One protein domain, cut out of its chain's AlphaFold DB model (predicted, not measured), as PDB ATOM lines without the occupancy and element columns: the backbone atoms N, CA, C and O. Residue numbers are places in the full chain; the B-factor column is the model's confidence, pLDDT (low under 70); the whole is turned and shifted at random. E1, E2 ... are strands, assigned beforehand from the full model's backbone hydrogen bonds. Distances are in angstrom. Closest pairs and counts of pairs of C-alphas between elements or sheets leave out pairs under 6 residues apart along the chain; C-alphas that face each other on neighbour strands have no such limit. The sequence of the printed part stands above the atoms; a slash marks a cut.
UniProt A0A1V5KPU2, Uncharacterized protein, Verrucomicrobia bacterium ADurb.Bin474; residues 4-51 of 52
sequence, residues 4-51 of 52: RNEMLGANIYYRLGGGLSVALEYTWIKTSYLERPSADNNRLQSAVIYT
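This is residues 4 to 51 of the 52 residues of an uncharacterized protein of Verrucomicrobia bacterium ADurb.Bin474 (UniProt A0A1V5KPU2). This is one long, narrow ribbon of three antiparallel strands, E1, E2 and E3, side by side and twisted along its length, with E2 in the middle and a tight turn at each end. No named helix covers either face of the sheet, and the strands themselves make the long axis. The printed part has 48 residues, 40 of them in the three named strands, which follow each other along the chain as E1, E2, E3 and stand in the same order across the sheet; the class is all strand. The whole is extended, with a radius of gyration of the C-alphas of 15.5 A, and the C-alphas span 53 by 12 by 11 A, a rod.

The sheet is a meander, each strand the antiparallel neighbour of the one before, built of E1, residues 4 to 17, E2, residues 20 to 33, and E3, residues 39 to 50. E2 is the inner strand, and E1 and E3 are the edge strands. E1 and E2 form a hairpin, with 173 degrees between their N-to-C directions. Their C-alphas face each other from 4 and 32, 5.2 A apart, to 17 and 20, 5.5 A apart; the C-alphas of Gly 9 and Thr 27 are 4.2 A apart. Among their backbone pairs within hydrogen-bond range are N 10 and O 26, at 2.8 A, and N 26 and O 10, also at 2.8 A. E2 and E3 form the second hairpin, with 165 degrees between their directions. Here the C-alphas of Leu 20 and Tyr 50 face each other at 4.7 A, and those of Thr 31 and Ala 39 at 5.1 A. N 25 and O 45 are within hydrogen-bond range at 2.8 A, as are N 45 and O 25 at 2.8 A. The C-alphas of the sheet lie up to 6.4 A off the best plane through them.

E2 measures 42.0 A from C-alpha 20 to C-alpha 33, which is at (196.205, 235.993, 95.831). E1 begins with C-alpha 4 at (198.373, 235.117, 89.415) and is 41.0 A long from first to last C-alpha. E3, 35.7 A long by the same measure, ends with C-alpha 50 at (217.808, 206.259, 78.221).

The two C-alphas farthest apart are those of Gly 18 and Glu 35, at 52.6 A, one in each link. Both links are tight, with 2 residues between E1 and E2 and 5 between E2 and E3. The printed part runs from residue 4 to 51 with no cut. Its mean pLDDT is 92.8, and no printed residue is under 70.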
ATOM      1  N   ARG A   4     197.272 234.999  90.380       80.06
ATOM      2  CA  ARG A   4     198.373 235.117  89.415       80.06
ATOM      3  C   ARG A   4     199.477 234.158  89.835       80.06
ATOM      4  O   ARG A   4     199.941 234.234  90.971       80.06
ATOM      5  N   ASN A   5     199.890 233.296  88.913       86.94
ATOM      6  CA  ASN A   5     201.013 232.393  89.123       86.94
ATOM      7  C   ASN A   5     202.234 232.942  88.391       86.94
ATOM      8  O   ASN A   5     202.164 233.234  87.197       86.94
ATOM      9  N   GLU A   6     203.333 233.072  89.116       88.62
ATOM     10  CA  GLU A   6     204.657 233.373  88.582       88.62
ATOM     11  C   GLU A   6     205.510 232.114  88.741       88.62
ATOM     12  O   GLU A   6     205.450 231.448  89.775       88.62
ATOM     13  N   MET A   7     206.249 231.739  87.698       92.00
ATOM     14  CA  MET A   7     207.077 230.533  87.691       92.00
ATOM     15  C   MET A   7     208.471 230.878  87.180       92.00
ATOM     16  O   MET A   7     208.602 231.512  86.133       92.00
ATOM     17  N   LEU A   8     209.497 230.444  87.908       93.69
ATOM     18  CA  LEU A   8     210.896 230.526  87.499       93.69
ATOM     19  C   LEU A   8     211.494 229.120  87.559       93.69
ATOM     20  O   LEU A   8     211.478 228.487  88.613       93.69
ATOM     21  N   GLY A   9     212.001 228.633  86.430       94.38
ATOM     22  CA  GLY A   9     212.614 227.312  86.319       94.38
ATOM     23  C   GLY A   9     214.103 227.404  86.005       94.38
ATOM     24  O   GLY A   9     214.520 228.256  85.220       94.38
ATOM     25  N   ALA A  10     214.888 226.505  86.588       94.81
ATOM     26  CA  ALA A  10     216.270 226.238  86.215       94.81
ATOM     27  C   ALA A  10     216.432 224.737  85.972       94.81
ATOM     28  O   ALA A  10     215.986 223.923  86.782       94.81
ATOM     29  N   ASN A  11     217.083 224.365  84.873       95.62
ATOM     30  CA  ASN A  11     217.374 222.973  84.567       95.62
ATOM     31  C   ASN A  11     218.864 222.758  84.292       95.62
ATOM     32  O   ASN A  11     219.569 223.618  83.769       95.62
ATOM     33  N   ILE A  12     219.343 221.578  84.664       96.19
ATOM     34  CA  ILE A  12     220.669 221.078  84.327       96.19
ATOM     35  C   ILE A  12     220.468 219.745  83.624       96.19
ATOM     36  O   ILE A  12     219.774 218.861  84.127       96.19
ATOM     37  N   TYR A  13     221.091 219.604  82.460       95.88
ATOM     38  CA  TYR A  13     221.078 218.383  81.671       95.88
ATOM     39  C   TYR A  13     222.513 217.922  81.433       95.88
ATOM     40  O   TYR A  13     223.357 218.705  80.994       95.88
ATOM     41  N   TYR A  14     222.781 216.649  81.708       96.94
ATOM     42  CA  TYR A  14     224.092 216.046  81.513       96.94
ATOM     43  C   TYR A  14     223.980 214.733  80.741       96.94
ATOM     44  O   TYR A  14     223.224 213.832  81.109       96.94
ATOM     45  N   ARG A  15     224.759 214.614  79.666       95.62
ATOM     46  CA  ARG A  15     224.837 213.402  78.850       95.62
ATOM     47  C   ARG A  15     226.004 212.549  79.336       95.62
ATOM     48  O   ARG A  15     227.152 212.969  79.242       95.62
ATOM     49  N   LEU A  16     225.700 211.349  79.826       92.44
ATOM     50  CA  LEU A  16     226.691 210.391  80.332       92.44
ATOM     51  C   LEU A  16     227.382 209.613  79.198       92.44
ATOM     52  O   LEU A  16     228.479 209.099  79.389       92.44
ATOM     53  N   GLY A  17     226.760 209.552  78.016       92.00
ATOM     54  CA  GLY A  17     227.217 208.742  76.881       92.00
ATOM     55  C   GLY A  17     226.407 207.450  76.739       92.00
ATOM     56  O   GLY A  17     225.596 207.126  77.601       92.00
ATOM     57  N   GLY A  18     226.560 206.741  75.614       90.31
ATOM     58  CA  GLY A  18     225.852 205.470  75.372       90.31
ATOM     59  C   GLY A  18     224.320 205.568  75.431       90.31
ATOM     60  O   GLY A  18     223.670 204.653  75.918       90.31
ATOM     61  N   GLY A  19     223.746 206.706  75.021       94.06
ATOM     62  CA  GLY A  19     222.299 206.956  75.099       94.06
ATOM     63  C   GLY A  19     221.778 207.330  76.495       94.06
ATOM     64  O   GLY A  19     220.600 207.649  76.628       94.06
ATOM     65  N   LEU A  20     222.629 207.354  77.529       96.50
ATOM     66  CA  LEU A  20     222.250 207.737  78.892       96.50
ATOM     67  C   LEU A  20     222.407 209.239  79.136       96.50
ATOM     68  O   LEU A  20     223.421 209.858  78.792       96.50
ATOM     69  N   SER A  21     221.402 209.824  79.783       96.81
ATOM     70  CA  SER A  21     221.391 211.221  80.216       96.81
ATOM     71  C   SER A  21     220.719 211.370  81.576       96.81
ATOM     72  O   SER A  21     219.831 210.596  81.931       96.81
ATOM     73  N   VAL A  22     221.119 212.389  82.327       96.88
ATOM     74  CA  VAL A  22     220.488 212.782  83.589       96.88
ATOM     75  C   VAL A  22     220.037 214.231  83.503       96.88
ATOM     76  O   VAL A  22     220.719 215.073  82.917       96.88
ATOM     77  N   ALA A  23     218.875 214.515  84.075       96.31
ATOM     78  CA  ALA A  23     218.315 215.853  84.148       96.31
ATOM     79  C   ALA A  23     217.913 216.173  85.588       96.31
ATOM     80  O   ALA A  23     217.356 215.323  86.288       96.31
ATOM     81  N   LEU A  24     218.177 217.403  86.011       97.31
ATOM     82  CA  LEU A  24     217.721 217.970  87.273       97.31
ATOM     83  C   LEU A  24     217.008 219.285  86.967       97.31
ATOM     84  O   LEU A  24     217.575 220.155  86.314       97.31
ATOM     85  N   GLU A  25     215.777 219.429  87.432       97.31
ATOM     86  CA  GLU A  25     214.968 220.628  87.253       97.31
ATOM     87  C   GLU A  25     214.507 221.139  88.614       97.31
ATOM     88  O   GLU A  25     213.967 220.390  89.431       97.31
ATOM     89  N   TYR A  26     214.707 222.431  88.841       96.81
ATOM     90  CA  TYR A  26     214.140 223.159  89.960       96.81
ATOM     91  C   TYR A  26     213.185 224.223  89.432       96.81
ATOM     92  O   TYR A  26     213.567 225.047  88.603       96.81
ATOM     93  N   THR A  27     211.966 224.234  89.957       96.31
ATOM     94  CA  THR A  27     210.929 225.192  89.581       96.31
ATOM     95  C   THR A  27     210.387 225.861  90.836       96.31
ATOM     96  O   THR A  27     209.795 225.213  91.700       96.31
ATOM     97  N   TRP A  28     210.588 227.172  90.929       95.62
ATOM     98  CA  TRP A  28     209.988 228.041  91.935       95.62
ATOM     99  C   TRP A  28     208.649 228.556  91.407       95.62
ATOM    100  O   TRP A  28     208.596 229.139  90.322       95.62
ATOM    101  N   ILE A  29     207.565 228.329  92.150       94.69
ATOM    102  CA  ILE A  29     206.215 228.764  91.773       94.69
ATOM    103  C   ILE A  29     205.684 229.677  92.869       94.69
ATOM    104  O   ILE A  29     205.448 229.227  93.987       94.69
ATOM    105  N   LYS A  30     205.417 230.939  92.543       93.62
ATOM    106  CA  LYS A  30     204.752 231.880  93.443       93.62
ATOM    107  C   LYS A  30     203.306 232.071  93.021       93.62
ATOM    108  O   LYS A  30     203.013 232.529  91.917       93.62
ATOM    109  N   THR A  31     202.392 231.746  93.923       91.81
ATOM    110  CA  THR A  31     200.956 231.965  93.746       91.81
ATOM    111  C   THR A  31     200.546 233.195  94.539       91.81
ATOM    112  O   THR A  31     200.525 233.175  95.770       91.81
ATOM    113  N   SER A  32     200.224 234.284  93.842       89.81
ATOM    114  CA  SER A  32     199.743 235.518  94.465       89.81
ATOM    115  C   SER A  32     198.216 235.554  94.465       89.81
ATOM    116  O   SER A  32     197.574 235.377  93.424       89.81
ATOM    117  N   TYR A  33     197.639 235.811  95.636       85.75
ATOM    118  CA  TYR A  33     196.205 235.993  95.831       85.75
ATOM    119  C   TYR A  33     195.919 237.470  96.122       85.75
ATOM    120  O   TYR A  33     196.677 238.117  96.832       85.75
ATOM    121  N   LEU A  34     194.813 238.005  95.596       81.44
ATOM    122  CA  LEU A  34     194.418 239.402  95.836       81.44
ATOM    123  C   LEU A  34     194.061 239.686  97.307       81.44
ATOM    124  O   LEU A  34     194.226 240.805  97.770       81.44
ATOM    125  N   GLU A  35     193.581 238.674  98.033       86.56
ATOM    126  CA  GLU A  35     193.014 238.814  99.387       86.56
ATOM    127  C   GLU A  35     193.702 237.906 100.422       86.56
ATOM    128  O   GLU A  35     193.234 237.773 101.552       86.56
ATOM    129  N   ARG A  36     194.792 237.226 100.045       80.69
ATOM    130  CA  ARG A  36     195.536 236.315 100.928       80.69
ATOM    131  C   ARG A  36     197.044 236.471 100.729       80.69
ATOM    132  O   ARG A  36     197.464 236.850  99.637       80.69
ATOM    133  N   PRO A  37     197.856 236.137 101.747       83.69
ATOM    134  CA  PRO A  37     199.302 236.043 101.591       83.69
ATOM    135  C   PRO A  37     199.670 235.138 100.413       83.69
ATOM    136  O   PRO A  37     199.007 234.127 100.168       83.69
ATOM    137  N   SER A  38     200.717 235.511  99.675       85.81
ATOM    138  CA  SER A  38     201.235 234.685  98.586       85.81
ATOM    139  C   SER A  38     201.725 233.341  99.118       85.81
ATOM    140  O   SER A  38     202.291 233.278 100.208       85.81
ATOM    141  N   ALA A  39     201.532 232.286  98.333       88.94
ATOM    142  CA  ALA A  39     202.048 230.959  98.630       88.94
ATOM    143  C   ALA A  39     203.182 230.605  97.664       88.94
ATOM    144  O   ALA A  39     203.005 230.697  96.446       88.94
ATOM    145  N   ASP A  40     204.308 230.162  98.217       91.88
ATOM    146  CA  ASP A  40     205.425 229.625  97.446       91.88
ATOM    147  C   ASP A  40     205.303 228.100  97.385       91.88
ATOM    148  O   ASP A  40     205.109 227.430  98.401       91.88
ATOM    149  N   ASN A  41     205.402 227.546  96.182       92.12
ATOM    150  CA  ASN A  41     205.363 226.117  95.920       92.12
ATOM    151  C   ASN A  41     206.588 225.729  95.089       92.12
ATOM    152  O   ASN A  41     206.635 225.923  93.875       92.12
ATOM    153  N   ASN A  42     207.602 225.197  95.759       94.44
ATOM    154  CA  ASN A  42     208.866 224.845  95.126       94.44
ATOM    155  C   ASN A  42     208.854 223.372  94.741       94.44
ATOM    156  O   ASN A  42     208.524 222.513  95.558       94.44
ATOM    157  N   ARG A  43     209.257 223.075  93.508       94.75
ATOM    158  CA  ARG A  43     209.356 221.712  92.990       94.75
ATOM    159  C   ARG A  43     210.792 221.421  92.575       94.75
ATOM    160  O   ARG A  43     211.385 222.183  91.822       94.75
ATOM    161  N   LEU A  44     211.314 220.288  93.032       95.50
ATOM    162  CA  LEU A  44     212.571 219.709  92.565       95.50
ATOM    163  C   LEU A  44     212.262 218.366  91.897       95.50
ATOM    164  O   LEU A  44     211.560 217.538  92.478       95.50
ATOM    165  N   GLN A  45     212.764 218.155  90.685       96.69
ATOM    166  CA  GLN A  45     212.594 216.917  89.934       96.69
ATOM    167  C   GLN A  45     213.931 216.448  89.366       96.69
ATOM    168  O   GLN A  45     214.697 217.235  88.822       96.69
ATOM    169  N   SER A  46     214.176 215.143  89.434       96.25
ATOM    170  CA  SER A  46     215.281 214.482  88.744       96.25
ATOM    171  C   SER A  46     214.752 213.425  87.780       96.25
ATOM    172  O   SER A  46     213.765 212.754  88.086       96.25
ATOM    173  N   ALA A  47     215.425 213.238  86.649       96.19
ATOM    174  CA  ALA A  47     215.120 212.184  85.688       96.19
ATOM    175  C   ALA A  47     216.401 211.517  85.177       96.19
ATOM    176  O   ALA A  47     217.400 212.186  84.913       96.19
ATOM    177  N   VAL A  48     216.343 210.196  84.999       95.75
ATOM    178  CA  VAL A  48     217.329 209.426  84.234       95.75
ATOM    179  C   VAL A  48     216.664 209.021  82.928       95.75
ATOM    180  O   VAL A  48     215.556 208.487  82.933       95.75
ATOM    181  N   ILE A  49     217.318 209.320  81.814       96.50
ATOM    182  CA  ILE A  49     216.775 209.154  80.469       96.50
ATOM    183  C   ILE A  49     217.703 208.212  79.711       96.50
ATOM    184  O   ILE A  49     218.906 208.462  79.621       96.50
ATOM    185  N   TYR A  50     217.132 207.148  79.155       96.12
ATOM    186  CA  TYR A  50     217.808 206.259  78.221       96.12
ATOM    187  C   TYR A  50     217.165 206.405  76.842       96.12
ATOM    188  O   TYR A  50     215.947 206.279  76.710       96.12
ATOM    189  N   THR A  51     217.974 206.709  75.832       93.69
ATOM    190  CA  THR A  51     217.547 206.843  74.436       93.69
ATOM    191  C   THR A  51     218.118 205.676  73.636       93.69
ATOM    192  O   THR A  51     219.340 205.540  73.564       93.69
TER     193      THR A  51